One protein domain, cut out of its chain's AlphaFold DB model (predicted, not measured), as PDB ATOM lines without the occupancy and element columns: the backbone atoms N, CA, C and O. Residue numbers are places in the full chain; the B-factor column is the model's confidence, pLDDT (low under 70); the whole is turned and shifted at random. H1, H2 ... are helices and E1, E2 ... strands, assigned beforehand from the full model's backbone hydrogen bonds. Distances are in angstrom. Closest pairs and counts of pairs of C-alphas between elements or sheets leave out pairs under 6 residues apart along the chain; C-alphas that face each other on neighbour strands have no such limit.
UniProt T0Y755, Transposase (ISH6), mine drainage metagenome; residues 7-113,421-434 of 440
ATOM      1  N   GLU A   7     183.674 133.639 123.408       67.00
ATOM      2  CA  GLU A   7     184.106 134.498 122.312       67.00
ATOM      3  C   GLU A   7     183.024 134.493 121.231       67.00
ATOM      4  O   GLU A   7     182.493 133.435 120.890       67.00
ATOM      5  N   TRP A   8     182.658 135.684 120.754       70.94
ATOM      6  CA  TRP A   8     181.560 135.885 119.813       70.94
ATOM      7  C   TRP A   8     182.115 136.333 118.467       70.94
ATOM      8  O   TRP A   8     182.689 137.417 118.375       70.94
ATOM      9  N   SER A   9     181.873 135.555 117.417       77.19
ATOM     10  CA  SER A   9     181.954 136.062 116.047       77.19
ATOM     11  C   SER A   9     180.551 136.477 115.613       77.19
ATOM     12  O   SER A   9     179.625 135.677 115.689       77.19
ATOM     13  N   VAL A  10     180.344 137.741 115.248       82.00
ATOM     14  CA  VAL A  10     179.066 138.218 114.698       82.00
ATOM     15  C   VAL A  10     179.361 139.193 113.569       82.00
ATOM     16  O   VAL A  10     180.135 140.135 113.750       82.00
ATOM     17  N   ASP A  11     178.731 138.987 112.415       83.69
ATOM     18  CA  ASP A  11     178.820 139.933 111.305       83.69
ATOM     19  C   ASP A  11     177.925 141.156 111.570       83.69
ATOM     20  O   ASP A  11     176.701 141.078 111.485       83.69
ATOM     21  N   TRP A  12     178.551 142.288 111.896       87.44
ATOM     22  CA  TRP A  12     177.889 143.575 112.144       87.44
ATOM     23  C   TRP A  12     177.957 144.531 110.938       87.44
ATOM     24  O   TRP A  12     177.828 145.743 111.116       87.44
ATOM     25  N   THR A  13     178.206 144.026 109.722       85.44
ATOM     26  CA  THR A  13     178.254 144.859 108.501       85.44
ATOM     27  C   THR A  13     176.926 145.576 108.240       85.44
ATOM     28  O   THR A  13     176.920 146.743 107.846       85.44
ATOM     29  N   GLU A  14     175.806 144.915 108.528       86.19
ATOM     30  CA  GLU A  14     174.462 145.488 108.489       86.19
ATOM     31  C   GLU A  14     173.828 145.512 109.889       86.19
ATOM     32  O   GLU A  14     174.061 144.602 110.690       86.19
ATOM     33  N   PRO A  15     172.976 146.506 110.207       90.06
ATOM     34  CA  PRO A  15     172.230 146.499 111.459       90.06
ATOM     35  C   PRO A  15     171.307 145.278 111.572       90.06
ATOM     36  O   PRO A  15     170.505 144.996 110.679       90.06
ATOM     37  N   ILE A  16     171.352 144.596 112.713       91.62
ATOM     38  CA  ILE A  16     170.578 143.383 112.981       91.62
ATOM     39  C   ILE A  16     169.421 143.716 113.919       91.62
ATOM     40  O   ILE A  16     169.590 144.380 114.943       91.62
ATOM     41  N   THR A  17     168.218 143.224 113.628       93.31
ATOM     42  CA  THR A  17     167.096 143.359 114.562       93.31
ATOM     43  C   THR A  17     167.352 142.570 115.845       93.31
ATOM     44  O   THR A  17     167.839 141.438 115.832       93.31
ATOM     45  N   LEU A  18     166.937 143.116 116.990       94.75
ATOM     46  CA  LEU A  18     167.051 142.386 118.256       94.75
ATOM     47  C   LEU A  18     166.278 141.054 118.234       94.75
ATOM     48  O   LEU A  18     166.696 140.091 118.868       94.75
ATOM     49  N   ALA A  19     165.186 140.975 117.473       93.75
ATOM     50  CA  ALA A  19     164.433 139.737 117.284       93.75
ATOM     51  C   ALA A  19     165.198 138.675 116.462       93.75
ATOM     52  O   ALA A  19     165.066 137.485 116.753       93.75
ATOM     53  N   ALA A  20     166.019 139.070 115.480       92.12
ATOM     54  CA  ALA A  20     166.911 138.141 114.782       92.12
ATOM     55  C   ALA A  20     168.012 137.626 115.720       92.12
ATOM     56  O   ALA A  20     168.237 136.418 115.795       92.12
ATOM     57  N   LEU A  21     168.636 138.517 116.500       92.31
ATOM     58  CA  LEU A  21     169.638 138.130 117.501       92.31
ATOM     59  C   LEU A  21     169.064 137.145 118.522       92.31
ATOM     60  O   LEU A  21     169.676 136.118 118.801       92.31
ATOM     61  N   THR A  22     167.870 137.414 119.062       93.62
ATOM     62  CA  THR A  22     167.266 136.519 120.059       93.62
ATOM     63  C   THR A  22     166.883 135.162 119.470       93.62
ATOM     64  O   THR A  22     167.022 134.156 120.160       93.62
ATOM     65  N   GLN A  23     166.422 135.108 118.213       91.25
ATOM     66  CA  GLN A  23     166.168 133.841 117.517       91.25
ATOM     67  C   GLN A  23     167.459 133.035 117.349       91.25
ATOM     68  O   GLN A  23     167.465 131.855 117.681       91.25
ATOM     69  N   ARG A  24     168.549 133.662 116.894       88.56
ATOM     70  CA  ARG A  24     169.814 132.954 116.665       88.56
ATOM     71  C   ARG A  24     170.415 132.415 117.962       88.56
ATOM     72  O   ARG A  24     170.785 131.254 118.021       88.56
ATOM     73  N   ILE A  25     170.433 133.225 119.019       89.00
ATOM     74  CA  ILE A  25     170.892 132.800 120.352       89.00
ATOM     75  C   ILE A  25     170.072 131.604 120.853       89.00
ATOM     76  O   ILE A  25     170.627 130.674 121.425       89.00
ATOM     77  N   TYR A  26     168.758 131.596 120.604       89.56
ATOM     78  CA  TYR A  26     167.898 130.481 120.994       89.56
ATOM     79  C   TYR A  26     168.227 129.192 120.223       89.56
ATOM     80  O   TYR A  26     168.246 128.120 120.819       89.56
ATOM     81  N   GLU A  27     168.500 129.291 118.918       88.19
ATOM     82  CA  GLU A  27     168.880 128.147 118.072       88.19
ATOM     83  C   GLU A  27     170.223 127.527 118.478       88.19
ATOM     84  O   GLU A  27     170.371 126.312 118.408       88.19
ATOM     85  N   GLU A  28     171.154 128.338 118.982       84.75
ATOM     86  CA  GLU A  28     172.441 127.884 119.529       84.75
ATOM     87  C   GLU A  28     172.328 127.308 120.958       84.75
ATOM     88  O   GLU A  28     173.330 127.001 121.602       84.75
ATOM     89  N   GLY A  29     171.111 127.178 121.503       86.75
ATOM     90  CA  GLY A  29     170.883 126.667 122.860       86.75
ATOM     91  C   GLY A  29     171.327 127.623 123.971       86.75
ATOM     92  O   GLY A  29     171.446 127.216 125.129       86.75
ATOM     93  N   LEU A  30     171.564 128.891 123.634       88.56
ATOM     94  CA  LEU A  30     171.958 129.940 124.565       88.56
ATOM     95  C   LEU A  30     170.737 130.673 125.134       88.56
ATOM     96  O   LEU A  30     169.605 130.569 124.648       88.56
ATOM     97  N   GLY A  31     170.963 131.436 126.200       90.12
ATOM     98  CA  GLY A  31     169.905 132.055 126.976       90.12
ATOM     99  C   GLY A  31     170.040 133.560 127.169       90.12
ATOM    100  O   GLY A  31     170.779 134.296 126.515       90.12
ATOM    101  N   ARG A  32     169.264 134.036 128.143       92.50
ATOM    102  CA  ARG A  32     169.173 135.451 128.510       92.50
ATOM    103  C   ARG A  32     170.520 136.070 128.889       92.50
ATOM    104  O   ARG A  32     170.743 137.239 128.579       92.50
ATOM    105  N   ALA A  33     171.344 135.346 129.646       91.12
ATOM    106  CA  ALA A  33     172.624 135.861 130.126       91.12
ATOM    107  C   ALA A  33     173.577 136.116 128.953       91.12
ATOM    108  O   ALA A  33     174.191 137.178 128.888       91.12
ATOM    109  N   ASP A  34     173.590 135.193 127.994       90.69
ATOM    110  CA  ASP A  34     174.448 135.238 126.814       90.69
ATOM    111  C   ASP A  34     174.059 136.398 125.889       90.69
ATOM    112  O   ASP A  34     174.915 137.172 125.472       90.69
ATOM    113  N   LEU A  35     172.754 136.628 125.683       92.88
ATOM    114  CA  LEU A  35     172.269 137.810 124.958       92.88
ATOM    115  C   LEU A  35     172.706 139.127 125.613       92.88
ATOM    116  O   LEU A  35     173.097 140.063 124.920       92.88
ATOM    117  N   VAL A  36     172.617 139.237 126.942       94.81
ATOM    118  CA  VAL A  36     173.046 140.464 127.635       94.81
ATOM    119  C   VAL A  36     174.554 140.658 127.497       94.81
ATOM    120  O   VAL A  36     174.979 141.782 127.238       94.81
ATOM    121  N   ALA A  37     175.338 139.587 127.634       91.19
ATOM    122  CA  ALA A  37     176.784 139.631 127.461       91.19
ATOM    123  C   ALA A  37     177.163 140.110 126.052       91.19
ATOM    124  O   ALA A  37     177.872 141.108 125.936       91.19
ATOM    125  N   LEU A  38     176.595 139.496 125.008       91.50
ATOM    126  CA  LEU A  38     176.817 139.882 123.612       91.50
ATOM    127  C   LEU A  38     176.536 141.376 123.376       91.50
ATOM    128  O   LEU A  38     177.357 142.092 122.805       91.50
ATOM    129  N   LEU A  39     175.388 141.871 123.852       94.50
ATOM    130  CA  LEU A  39     175.002 143.274 123.676       94.50
ATOM    131  C   LEU A  39     175.924 144.242 124.436       94.50
ATOM    132  O   LEU A  39     176.259 145.309 123.920       94.50
ATOM    133  N   GLU A  40     176.323 143.911 125.668       93.69
ATOM    134  CA  GLU A  40     177.193 144.774 126.481       93.69
ATOM    135  C   GLU A  40     178.661 144.756 126.030       93.69
ATOM    136  O   GLU A  40     179.369 145.758 126.229       93.69
ATOM    137  N   ASP A  41     179.112 143.652 125.431       91.00
ATOM    138  CA  ASP A  41     180.431 143.516 124.816       91.00
ATOM    139  C   ASP A  41     180.491 144.293 123.498       91.00
ATOM    140  O   ASP A  41     181.355 145.165 123.368       91.00
ATOM    141  N   ARG A  42     179.488 144.157 122.615       93.31
ATOM    142  CA  ARG A  42     179.411 144.982 121.399       93.31
ATOM    143  C   ARG A  42     179.310 146.480 121.709       93.31
ATOM    144  O   ARG A  42     180.023 147.293 121.131       93.31
ATOM    145  N   ASP A  43     178.498 146.878 122.693       94.56
ATOM    146  CA  ASP A  43     178.422 148.279 123.153       94.56
ATOM    147  C   ASP A  43     179.784 148.818 123.637       94.56
ATOM    148  O   ASP A  43     180.104 150.000 123.466       94.56
ATOM    149  N   ARG A  44     180.606 147.956 124.251       91.88
ATOM    150  CA  ARG A  44     181.946 148.313 124.728       91.88
ATOM    151  C   ARG A  44     182.904 148.545 123.567       91.88
ATOM    152  O   ARG A  44     183.624 149.543 123.613       91.88
ATOM    153  N   GLU A  45     182.904 147.656 122.578       91.81
ATOM    154  CA  GLU A  45     183.698 147.773 121.349       91.81
ATOM    155  C   GLU A  45     183.389 149.083 120.633       91.81
ATOM    156  O   GLU A  45     184.276 149.921 120.487       91.81
ATOM    157  N   LEU A  46     182.110 149.337 120.351       93.75
ATOM    158  CA  LEU A  46     181.647 150.552 119.680       93.75
ATOM    159  C   LEU A  46     182.066 151.828 120.414       93.75
ATOM    160  O   LEU A  46     182.509 152.809 119.817       93.75
ATOM    161  N   CYS A  47     181.971 151.835 121.743       91.88
ATOM    162  CA  CYS A  47     182.433 152.980 122.520       91.88
ATOM    163  C   CYS A  47     183.956 153.149 122.504       91.88
ATOM    164  O   CYS A  47     184.436 154.273 122.648       91.88
ATOM    165  N   ASN A  48     184.718 152.060 122.405       92.12
ATOM    166  CA  ASN A  48     186.173 152.122 122.308       92.12
ATOM    167  C   ASN A  48     186.622 152.567 120.911       92.12
ATOM    168  O   ASN A  48     187.560 153.356 120.824       92.12
ATOM    169  N   GLU A  49     185.934 152.138 119.852       91.75
ATOM    170  CA  GLU A  49     186.139 152.624 118.481       91.75
ATOM    171  C   GLU A  49     185.948 154.145 118.409       91.75
ATOM    172  O   GLU A  49     186.811 154.865 117.905       91.75
ATOM    173  N   LEU A  50     184.852 154.647 118.992       91.94
ATOM    174  CA  LEU A  50     184.510 156.068 118.945       91.94
ATOM    175  C   LEU A  50     185.358 156.923 119.894       91.94
ATOM    176  O   LEU A  50     185.835 157.980 119.498       91.94
ATOM    177  N   CYS A  51     185.559 156.513 121.150       90.62
ATOM    178  CA  CYS A  51     186.180 157.365 122.178       90.62
ATOM    179  C   CYS A  51     187.620 156.968 122.558       90.62
ATOM    180  O   CYS A  51     188.252 157.668 123.352       90.62
ATOM    181  N   GLY A  52     188.141 155.851 122.048       88.12
ATOM    182  CA  GLY A  52     189.332 155.183 122.579       88.12
ATOM    183  C   GLY A  52     189.042 154.322 123.821       88.12
ATOM    184  O   GLY A  52     187.971 154.454 124.436       88.12
ATOM    185  N   PRO A  53     189.976 153.433 124.219       86.62
ATOM    186  CA  PRO A  53     189.851 152.614 125.425       86.62
ATOM    187  C   PRO A  53     189.527 153.440 126.674       86.62
ATOM    188  O   PRO A  53     189.924 154.595 126.791       86.62
ATOM    189  N   TRP A  54     188.818 152.848 127.639       77.69
ATOM    190  CA  TRP A  54     188.374 153.565 128.845       77.69
ATOM    191  C   TRP A  54     189.523 154.248 129.602       77.69
ATOM    192  O   TRP A  54     189.397 155.406 129.986       77.69
ATOM    193  N   TYR A  55     190.635 153.534 129.782       77.75
ATOM    194  CA  TYR A  55     191.816 154.019 130.500       77.75
ATOM    195  C   TYR A  55     192.786 154.818 129.612       77.75
ATOM    196  O   TYR A  55     193.698 155.453 130.128       77.75
ATOM    197  N   HIS A  56     192.557 154.838 128.294       80.19
ATOM    198  CA  HIS A  56     193.364 155.571 127.314       80.19
ATOM    199  C   HIS A  56     192.448 156.282 126.303       80.19
ATOM    200  O   HIS A  56     192.391 155.895 125.131       80.19
ATOM    201  N   PRO A  57     191.666 157.287 126.742       78.31
ATOM    202  CA  PRO A  57     190.745 157.986 125.859       78.31
ATOM    203  C   PRO A  57     191.514 158.735 124.764       78.31
ATOM    204  O   PRO A  57     192.538 159.370 125.023       78.31
ATOM    205  N   ARG A  58     190.992 158.713 123.534       82.81
ATOM    206  CA  ARG A  58     191.572 159.468 122.416       82.81
ATOM    207  C   ARG A  58     191.275 160.953 122.608       82.81
ATOM    208  O   ARG A  58     190.155 161.400 122.351       82.81
ATOM    209  N   LYS A  59     192.271 161.727 123.056       75.75
ATOM    210  CA  LYS A  59     192.139 163.173 123.320       75.75
ATOM    211  C   LYS A  59     191.648 163.965 122.107       75.75
ATOM    212  O   LYS A  59     190.932 164.932 122.300       75.75
ATOM    213  N   GLU A  60     191.899 163.506 120.888       82.19
ATOM    214  CA  GLU A  60     191.469 164.182 119.652       82.19
ATOM    215  C   GLU A  60     190.148 163.649 119.071       82.19
ATOM    216  O   GLU A  60     189.672 164.141 118.055       82.19
ATOM    217  N   SER A  61     189.513 162.652 119.702       84.75
ATOM    218  CA  SER A  61     188.257 162.103 119.177       84.75
ATOM    219  C   SER A  61     187.103 163.114 119.218       84.75
ATOM    220  O   SER A  61     186.854 163.749 120.248       84.75
ATOM    221  N   ARG A  62     186.326 163.155 118.124       90.94
ATOM    222  CA  ARG A  62     185.026 163.839 118.018       90.94
ATOM    223  C   ARG A  62     184.030 163.390 119.090       90.94
ATOM    224  O   ARG A  62     183.204 164.184 119.526       90.94
ATOM    225  N   TYR A  63     184.090 162.133 119.531       93.25
ATOM    226  CA  TYR A  63     183.119 161.571 120.467       93.25
ATOM    227  C   TYR A  63     183.679 161.475 121.886       93.25
ATOM    228  O   TYR A  63     184.770 160.952 122.126       93.25
ATOM    229  N   ARG A  64     182.886 161.919 122.867       90.94
ATOM    230  CA  ARG A  64     183.201 161.858 124.303       90.94
ATOM    231  C   ARG A  64     182.232 160.954 125.045       90.94
ATOM    232  O   ARG A  64     181.047 160.916 124.740       90.94
ATOM    233  N   ARG A  65     182.698 160.243 126.072       91.44
ATOM    234  CA  ARG A  65     181.827 159.379 126.889       91.44
ATOM    235  C   ARG A  65     180.835 160.234 127.690       91.44
ATOM    236  O   ARG A  65     181.231 161.180 128.356       91.44
ATOM    237  N   ALA A  66     179.555 159.866 127.663       93.06
ATOM    238  CA  ALA A  66     178.438 160.608 128.267       93.06
ATOM    239  C   ALA A  66     177.660 159.771 129.310       93.06
ATOM    240  O   ALA A  66     176.436 159.877 129.476       93.06
ATOM    241  N   GLY A  67     178.376 158.897 130.018       91.44
ATOM    242  CA  GLY A  67     177.825 158.019 131.051       91.44
ATOM    243  C   GLY A  67     177.159 156.755 130.501       91.44
ATOM    244  O   GLY A  67     177.406 156.329 129.372       91.44
ATOM    245  N   ARG A  68     176.329 156.122 131.334       93.06
ATOM    246  CA  ARG A  68     175.634 154.864 131.026       93.06
ATOM    247  C   ARG A  68     174.150 154.992 131.333       93.06
ATOM    248  O   ARG A  68     173.758 155.774 132.196       93.06
ATOM    249  N   LYS A  69     173.326 154.205 130.648       93.25
ATOM    250  CA  LYS A  69     171.885 154.119 130.885       93.25
ATOM    251  C   LYS A  69     171.461 152.658 130.915       93.25
ATOM    252  O   LYS A  69     171.912 151.847 130.115       93.25
ATOM    253  N   ARG A  70     170.564 152.321 131.837       94.75
ATOM    254  CA  ARG A  70     169.917 151.009 131.855       94.75
ATOM    255  C   ARG A  70     168.755 151.008 130.865       94.75
ATOM    256  O   ARG A  70     167.891 151.884 130.930       94.75
ATOM    257  N   ARG A  71     168.718 150.020 129.975       94.25
ATOM    258  CA  ARG A  71     167.623 149.785 129.034       94.25
ATOM    259  C   ARG A  71     166.934 148.467 129.377       94.25
ATOM    260  O   ARG A  71     167.580 147.426 129.434       94.25
ATOM    261  N   LEU A  72     165.626 148.524 129.624       95.25
ATOM    262  CA  LEU A  72     164.791 147.340 129.825       95.25
ATOM    263  C   LEU A  72     164.160 146.943 128.489       95.25
ATOM    264  O   LEU A  72     163.532 147.783 127.843       95.25
ATOM    265  N   LEU A  73     164.313 145.680 128.102       96.19
ATOM    266  CA  LEU A  73     163.794 145.131 126.851       96.19
ATOM    267  C   LEU A  73     163.057 143.827 127.164       96.19
ATOM    268  O   LEU A  73     163.580 142.977 127.874       96.19
ATOM    269  N   GLY A  74     161.828 143.675 126.687       96.12
ATOM    270  CA  GLY A  74     161.091 142.418 126.748       96.12
ATOM    271  C   GLY A  74     161.343 141.628 125.475       96.12
ATOM    272  O   GLY A  74     160.998 142.109 124.403       96.12
ATOM    273  N   THR A  75     161.933 140.447 125.604       96.12
ATOM    274  CA  THR A  75     162.301 139.557 124.490       96.12
ATOM    275  C   THR A  75     161.677 138.183 124.698       96.12
ATOM    276  O   THR A  75     161.029 137.941 125.724       96.12
ATOM    277  N   ARG A  76     161.894 137.253 123.768       94.38
ATOM    278  CA  ARG A  76     161.489 135.850 123.927       94.38
ATOM    279  C   ARG A  76     162.132 135.158 125.134       94.38
ATOM    280  O   ARG A  76     161.542 134.239 125.681       94.38
ATOM    281  N   PHE A  77     163.286 135.638 125.602       94.56
ATOM    282  CA  PHE A  77     163.931 135.169 126.836       94.56
ATOM    283  C   PHE A  77     163.388 135.859 128.100       94.56
ATOM    284  O   PHE A  77     163.961 135.762 129.188       94.56
ATOM    285  N   GLY A  78     162.304 136.619 127.956       94.19
ATOM    286  CA  GLY A  78     161.740 137.461 128.993       94.19
ATOM    287  C   GLY A  78     162.360 138.852 129.030       94.19
ATOM    288  O   GLY A  78     163.014 139.318 128.088       94.19
ATOM    289  N   LYS A  79     162.117 139.563 130.133       94.88
ATOM    290  CA  LYS A  79     162.663 140.909 130.347       94.88
ATOM    291  C   LYS A  79     164.162 140.861 130.611       94.88
ATOM    292  O   LYS A  79     164.587 140.379 131.656       94.88
ATOM    293  N   ILE A  80     164.945 141.456 129.724       94.88
ATOM    294  CA  ILE A  80     166.382 141.667 129.879       94.88
ATOM    295  C   ILE A  80     166.679 143.122 130.234       94.88
ATOM    296  O   ILE A  80     165.909 144.039 129.944       94.88
ATOM    297  N   SER A  81     167.817 143.333 130.881       95.31
ATOM    298  CA  SER A  81     168.284 144.646 131.301       95.31
ATOM    299  C   SER A  81     169.705 144.829 130.799       95.31
ATOM    300  O   SER A  81     170.608 144.219 131.359       95.31
ATOM    301  N   VAL A  82     169.885 145.707 129.822       95.06
ATOM    302  CA  VAL A  82     171.181 145.981 129.195       95.06
ATOM    303  C   VAL A  82     171.697 147.328 129.691       95.06
ATOM    304  O   VAL A  82     170.957 148.321 129.696       95.06
ATOM    305  N   ARG A  83     172.947 147.387 130.154       93.88
ATOM    306  CA  ARG A  83     173.619 148.641 130.514       93.88
ATOM    307  C   ARG A  83     174.369 149.172 129.302       93.88
ATOM    308  O   ARG A  83     175.505 148.795 129.051       93.88
ATOM    309  N   VAL A  84     173.740 150.104 128.601       94.38
ATOM    310  CA  VAL A  84     174.311 150.721 127.404       94.38
ATOM    311  C   VAL A  84     175.091 151.983 127.739       94.38
ATOM    312  O   VAL A  84     174.727 152.749 128.645       94.38
ATOM    313  N   ARG A  85     176.186 152.205 127.022       94.94
ATOM    314  CA  ARG A  85     177.010 153.407 127.140       94.94
ATOM    315  C   ARG A  85     176.478 154.482 126.201       94.94
ATOM    316  O   ARG A  85     175.892 154.210 125.160       94.94
ATOM    317  N   ARG A  86     176.664 155.738 126.596       95.06
ATOM    318  CA  ARG A  86     176.309 156.895 125.774       95.06
ATOM    319  C   ARG A  86     177.564 157.638 125.373       95.06
ATOM    320  O   ARG A  86     178.498 157.745 126.173       95.06
ATOM    321  N   VAL A  87     177.548 158.203 124.177       94.50
ATOM    322  CA  VAL A  87     178.597 159.093 123.686       94.50
ATOM    323  C   VAL A  87     177.972 160.415 123.264       94.50
ATOM    324  O   VAL A  87     176.862 160.438 122.740       94.50
ATOM    325  N   ARG A  88     178.660 161.514 123.556       94.69
ATOM    326  CA  ARG A  88     178.327 162.862 123.116       94.69
ATOM    327  C   ARG A  88     179.209 163.204 121.927       94.69
ATOM    328  O   ARG A  88     180.430 163.082 122.026       94.69
ATOM    329  N   ASP A  89     178.596 163.642 120.846       93.88
ATOM    330  CA  ASP A  89     179.291 164.267 119.730       93.88
ATOM    331  C   ASP A  89     179.740 165.676 120.148       93.88
ATOM    332  O   ASP A  89     178.920 166.496 120.560       93.88
ATOM    333  N   ALA A  90     181.043 165.952 120.111       89.75
ATOM    334  CA  ALA A  90     181.584 167.253 120.500       89.75
ATOM    335  C   ALA A  90     181.286 168.356 119.471       89.75
ATOM    336  O   ALA A  90     181.339 169.529 119.827       89.75
ATOM    337  N   THR A  91     180.963 167.993 118.226       90.69
ATOM    338  CA  THR A  91     180.640 168.940 117.153       90.69
ATOM    339  C   THR A  91     179.167 169.339 117.190       90.69
ATOM    340  O   THR A  91     178.857 170.520 117.083       90.69
ATOM    341  N   THR A  92     178.252 168.376 117.352       92.44
ATOM    342  CA  THR A  92     176.797 168.642 117.325       92.44
ATOM    343  C   THR A  92     176.173 168.782 118.715       92.44
ATOM    344  O   THR A  92     175.061 169.285 118.846       92.44
ATOM    345  N   GLY A  93     176.853 168.313 119.764       92.19
ATOM    346  CA  GLY A  93     176.326 168.251 121.130       92.19
ATOM    347  C   GLY A  93     175.356 167.089 121.389       92.19
ATOM    348  O   GLY A  93     174.963 166.873 122.540       92.19
ATOM    349  N   GLU A  94     174.991 166.315 120.363       94.94
ATOM    350  CA  GLU A  94     174.021 165.223 120.465       94.94
ATOM    351  C   GLU A  94     174.567 164.048 121.290       94.94
ATOM    352  O   GLU A  94     175.745 163.695 121.212       94.94
ATOM    353  N   VAL A  95     173.700 163.420 122.093       94.19
ATOM    354  CA  VAL A  95     174.043 162.229 122.879       94.19
ATOM    355  C   VAL A  95     173.371 161.001 122.284       94.19
ATOM    356  O   VAL A  95     172.159 160.832 122.402       94.19
ATOM    357  N   VAL A  96     174.179 160.091 121.747       93.38
ATOM    358  CA  VAL A  96     173.723 158.852 121.113       93.38
ATOM    359  C   VAL A  96     174.133 157.622 121.922       93.38
ATOM    360  O   VAL A  96     175.008 157.668 122.792       93.38
ATOM    361  N   THR A  97     173.463 156.501 121.662       94.44
ATOM    362  CA  THR A  97     173.827 155.184 122.205       94.44
ATOM    363  C   THR A  97     174.359 154.329 121.055       94.44
ATOM    364  O   THR A  97     173.547 153.888 120.243       94.44
ATOM    365  N   PRO A  98     175.684 154.104 120.961       93.94
ATOM    366  CA  PRO A  98     176.296 153.478 119.788       93.94
ATOM    367  C   PRO A  98     175.727 152.103 119.437       93.94
ATOM    368  O   PRO A  98     175.548 151.820 118.260       93.94
ATOM    369  N   LEU A  99     175.371 151.287 120.438       94.94
ATOM    370  CA  LEU A  99     174.810 149.948 120.224       94.94
ATOM    371  C   LEU A  99     173.600 149.933 119.277       94.94
ATOM    372  O   LEU A  99     173.413 148.973 118.540       94.94
ATOM    373  N   TRP A 100     172.790 150.994 119.263       92.81
ATOM    374  CA  TRP A 100     171.585 151.053 118.428       92.81
ATOM    375  C   TRP A 100     171.863 151.328 116.949       92.81
ATOM    376  O   TRP A 100     170.934 151.274 116.150       92.81
ATOM    377  N   ARG A 101     173.121 151.595 116.581       91.31
ATOM    378  CA  ARG A 101     173.571 151.572 115.186       91.31
ATOM    379  C   ARG A 101     173.538 150.149 114.632       91.31
ATOM    380  O   ARG A 101     173.068 149.942 113.523       91.31
ATOM    381  N   ASP A 102     174.001 149.196 115.434       93.19
ATOM    382  CA  ASP A 102     174.204 147.807 115.021       93.19
ATOM    383  C   ASP A 102     173.017 146.914 115.421       93.19
ATOM    384  O   ASP A 102     172.752 145.906 114.775       93.19
ATOM    385  N   VAL A 103     172.271 147.286 116.470       93.88
ATOM    386  CA  VAL A 103     171.107 146.539 116.968       93.88
ATOM    387  C   VAL A 103     169.833 147.360 116.816       93.88
ATOM    388  O   VAL A 103     169.578 148.296 117.580       93.88
ATOM    389  N   GLN A 104     168.983 146.963 115.873       93.25
ATOM    390  CA  GLN A 104     167.700 147.614 115.630       93.25
ATOM    391  C   GLN A 104     166.655 147.175 116.663       93.25
ATOM    392  O   GLN A 104     166.336 145.990 116.814       93.25
ATOM    393  N   LEU A 105     166.100 148.160 117.366       93.06
ATOM    394  CA  LEU A 105     164.975 147.995 118.285       93.06
ATOM    395  C   LEU A 105     163.664 148.393 117.604       93.06
ATOM    396  O   LEU A 105     163.650 149.215 116.692       93.06
ATOM    397  N   ASP A 106     162.545 147.898 118.125       91.31
ATOM    398  CA  ASP A 106     161.205 148.320 117.697       91.31
ATOM    399  C   ASP A 106     160.858 149.709 118.257       91.31
ATOM    400  O   ASP A 106     160.182 149.832 119.277       91.31
ATOM    401  N   GLU A 107     161.395 150.758 117.627       85.12
ATOM    402  CA  GLU A 107     161.028 152.173 117.835       85.12
ATOM    403  C   GLU A 107     161.044 152.614 119.310       85.12
ATOM    404  O   GLU A 107     160.184 153.349 119.797       85.12
ATOM    405  N   GLY A 108     162.000 152.111 120.091       81.69
ATOM    406  CA  GLY A 108     162.094 152.451 121.508       81.69
ATOM    407  C   GLY A 108     161.001 151.832 122.394       81.69
ATOM    408  O   GLY A 108     160.923 152.177 123.582       81.69
ATOM    409  N   LYS A 109     160.216 150.870 121.901       92.81
ATOM    410  CA  LYS A 109     159.295 150.061 122.714       92.81
ATOM    411  C   LYS A 109     160.077 149.138 123.649       92.81
ATOM    412  O   LYS A 109     161.247 148.819 123.428       92.81
ATOM    413  N   VAL A 110     159.435 148.745 124.751       95.00
ATOM    414  CA  VAL A 110     160.020 147.800 125.718       95.00
ATOM    415  C   VAL A 110     159.968 146.388 125.147       95.00
ATOM    416  O   VAL A 110     161.005 145.749 125.020       95.00
ATOM    417  N   TYR A 111     158.775 145.910 124.795       96.69
ATOM    418  CA  TYR A 111     158.578 144.571 124.243       96.69
ATOM    419  C   TYR A 111     158.903 144.557 122.754       96.69
ATOM    420  O   TYR A 111     158.346 145.354 122.003       96.69
ATOM    421  N   GLN A 112     159.814 143.671 122.373       96.00
ATOM    422  CA  GLN A 112     160.351 143.550 121.028       96.00
ATOM    423  C   GLN A 112     159.488 142.620 120.159       96.00
ATOM    424  O   GLN A 112     158.630 141.900 120.684       96.00
ATOM    425  N   PRO A 113     159.677 142.635 118.827       94.94
ATOM    426  CA  PRO A 113     158.818 141.904 117.904       94.94
ATOM    427  C   PRO A 113     158.762 140.393 118.153       94.94
ATOM    428  O   PRO A 113     157.717 139.799 117.923       94.94
ATOM    429  N   LEU A 421     162.612 139.638 103.965       63.34
ATOM    430  CA  LEU A 421     161.834 138.461 103.550       63.34
ATOM    431  C   LEU A 421     162.611 137.146 103.672       63.34
ATOM    432  O   LEU A 421     162.003 136.080 103.822       63.34
ATOM    433  N   SER A 422     163.936 137.226 103.566       60.69
ATOM    434  CA  SER A 422     164.827 136.075 103.637       60.69
ATOM    435  C   SER A 422     164.724 135.375 104.999       60.69
ATOM    436  O   SER A 422     164.305 135.999 105.981       60.69
ATOM    437  N   PRO A 423     165.090 134.080 105.075       65.44
ATOM    438  CA  PRO A 423     165.257 133.378 106.344       65.44
ATOM    439  C   PRO A 423     166.160 134.148 107.314       65.44
ATOM    440  O   PRO A 423     166.845 135.103 106.920       65.44
ATOM    441  N   LEU A 424     166.156 133.712 108.577       68.44
ATOM    442  CA  LEU A 424     167.038 134.254 109.607       68.44
ATOM    443  C   LEU A 424     168.456 134.431 109.028       68.44
ATOM    444  O   LEU A 424     168.964 133.496 108.404       68.44
ATOM    445  N   PRO A 425     169.072 135.620 109.165       63.31
ATOM    446  CA  PRO A 425     170.446 135.811 108.734       63.31
ATOM    447  C   PRO A 425     171.360 134.733 109.308       63.31
ATOM    448  O   PRO A 425     171.258 134.420 110.494       63.31
ATOM    449  N   ASN A 426     172.293 134.226 108.499       67.25
ATOM    450  CA  ASN A 426     173.469 133.610 109.088       67.25
ATOM    451  C   ASN A 426     174.272 134.739 109.738       67.25
ATOM    452  O   ASN A 426     174.945 135.498 109.053       67.25
ATOM    453  N   LEU A 427     174.108 134.888 111.048       66.94
ATOM    454  CA  LEU A 427     174.782 135.920 111.831       66.94
ATOM    455  C   LEU A 427     176.220 135.530 112.192       66.94
ATOM    456  O   LEU A 427     176.869 136.274 112.917       66.94
ATOM    457  N   GLY A 428     176.694 134.363 111.735       56.50
ATOM    458  CA  GLY A 428     178.043 133.883 112.013       56.50
ATOM    459  C   GLY A 428     178.313 133.622 113.491       56.50
ATOM    460  O   GLY A 428     179.477 133.572 113.860       56.50
ATOM    461  N   ILE A 429     177.262 133.476 114.322       61.81
ATOM    462  CA  ILE A 429     177.400 133.236 115.766       61.81
ATOM    463  C   ILE A 429     178.065 131.878 115.984       61.81
ATOM    464  O   ILE A 429     177.389 130.855 116.048       61.81
ATOM    465  N   GLU A 430     179.385 131.903 116.082       63.47
ATOM    466  CA  GLU A 430     180.216 130.823 116.591       63.47
ATOM    467  C   GLU A 430     180.509 131.119 118.058       63.47
ATOM    468  O   GLU A 430     180.909 132.230 118.414       63.47
ATOM    469  N   VAL A 431     180.246 130.134 118.914       59.34
ATOM    470  CA  VAL A 431     180.405 130.253 120.362       59.34
ATOM    471  C   VAL A 431     181.555 129.353 120.781       59.34
ATOM    472  O   VAL A 431     181.378 128.150 120.977       59.34
ATOM    473  N   THR A 432     182.736 129.935 120.956       63.62
ATOM    474  CA  THR A 432     183.875 129.203 121.518       63.62
ATOM    475  C   THR A 432     183.864 129.394 123.027       63.62
ATOM    476  O   THR A 432     184.013 130.514 123.523       63.62
ATOM    477  N   ARG A 433     183.663 128.306 123.783       57.81
ATOM    478  CA  ARG A 433     183.883 128.330 125.235       57.81
ATOM    479  C   ARG A 433     185.379 128.471 125.468       57.81
ATOM    480  O   ARG A 433     186.141 127.580 125.097       57.81
ATOM    481  N   LEU A 434     185.797 129.574 126.078       58.12
ATOM    482  CA  LEU A 434     187.175 129.730 126.524       58.12
ATOM    483  C   LEU A 434     187.437 128.638 127.566       58.12
ATOM    484  O   LEU A 434     186.771 128.610 128.603       58.12
TER     485      LEU A 434
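Overview. This is residues 7 to 113 and 421 to 434 of the 440 residues of the protein "Transposase (ISH6)" of mine drainage metagenome (UniProt T0Y755). A long hairpin of two strands, E2 and E3, has the longest helix, H2, packed along it, mostly beside E3. H1 makes a corner with H2 near one end, little H3 packs on residues 39 to 46 of H2, and a small strand pair, E1 and E4, lies on the side of H2 away from the hairpin. The printed part has 121 residues, with three named helices and four named strands in the order E1 H1 H2 E2 E3 H3 E4, mixed in class. Each sheet, E2 - E3 and E1 - E4, is antiparallel. The whole is compact, with a radius of gyration of the C-alphas of 15.1 A and spans of 42 by 34 by 27 A.

Arrangement. E2, residues 63 to 75, and E3, residues 78 to 89, form an antiparallel hairpin at 162 degrees; N 69 and O 84 are within hydrogen-bond range at 2.8 A, as are N 82 and O 71 at 2.9 A. E2 bends by 72 degrees at residue 66. H2, residues 32 to 51, comes closest to E3 at the C-alphas of Val 36 and Val 82, 6.0 A apart. H1, residues 18 to 27, touches residues 34 to 35 of H2 alone, closest at the C-alphas of Ile 25 and Leu 35, 6.9 A; the two run opposite ways at a steep tilt of 49 degrees. H3, residues 99 to 102, touches residues 39 to 46 of H2 alone, closest at the C-alphas of Asp 43 and Leu 99, 4.9 A. E1, residues 7 to 9, and E4, residues 430 to 433, are antiparallel at 172 degrees, with N 7 and O 432 at 3.1 A, within hydrogen-bond range. E4 is apart from H2. In H1 and H2 every O i to N i+4 pair is within hydrogen-bond range; H3 is too short for such a pair.

Along the chain. E2 measures 30.6 A from first to last C-alpha, and E3 33.4 A, from C-alpha 78 at (161.740, 137.461, 128.993). H2 measures 28.5 A and H1 14.4 A. H3 is 5.7 A long. E1 begins at C-alpha 7, (184.106, 134.498, 122.312), and is 6.8 A long; E4 is 9.7 A long and ends at C-alpha 433, (183.883, 128.330, 125.235).

Size, cuts and confidence. The C-alphas of Lys 59 and Leu 421, the two farthest apart, are 43.8 A apart. Residues 114 to 420 are not printed, and C-alphas 113 and 421 across the cut are 15.1 A apart. The link from H2 to E2 is long, with 11 residues. Mean pLDDT of the printed part is 87.4; residue 7 and residues 421 to 434 are under 70.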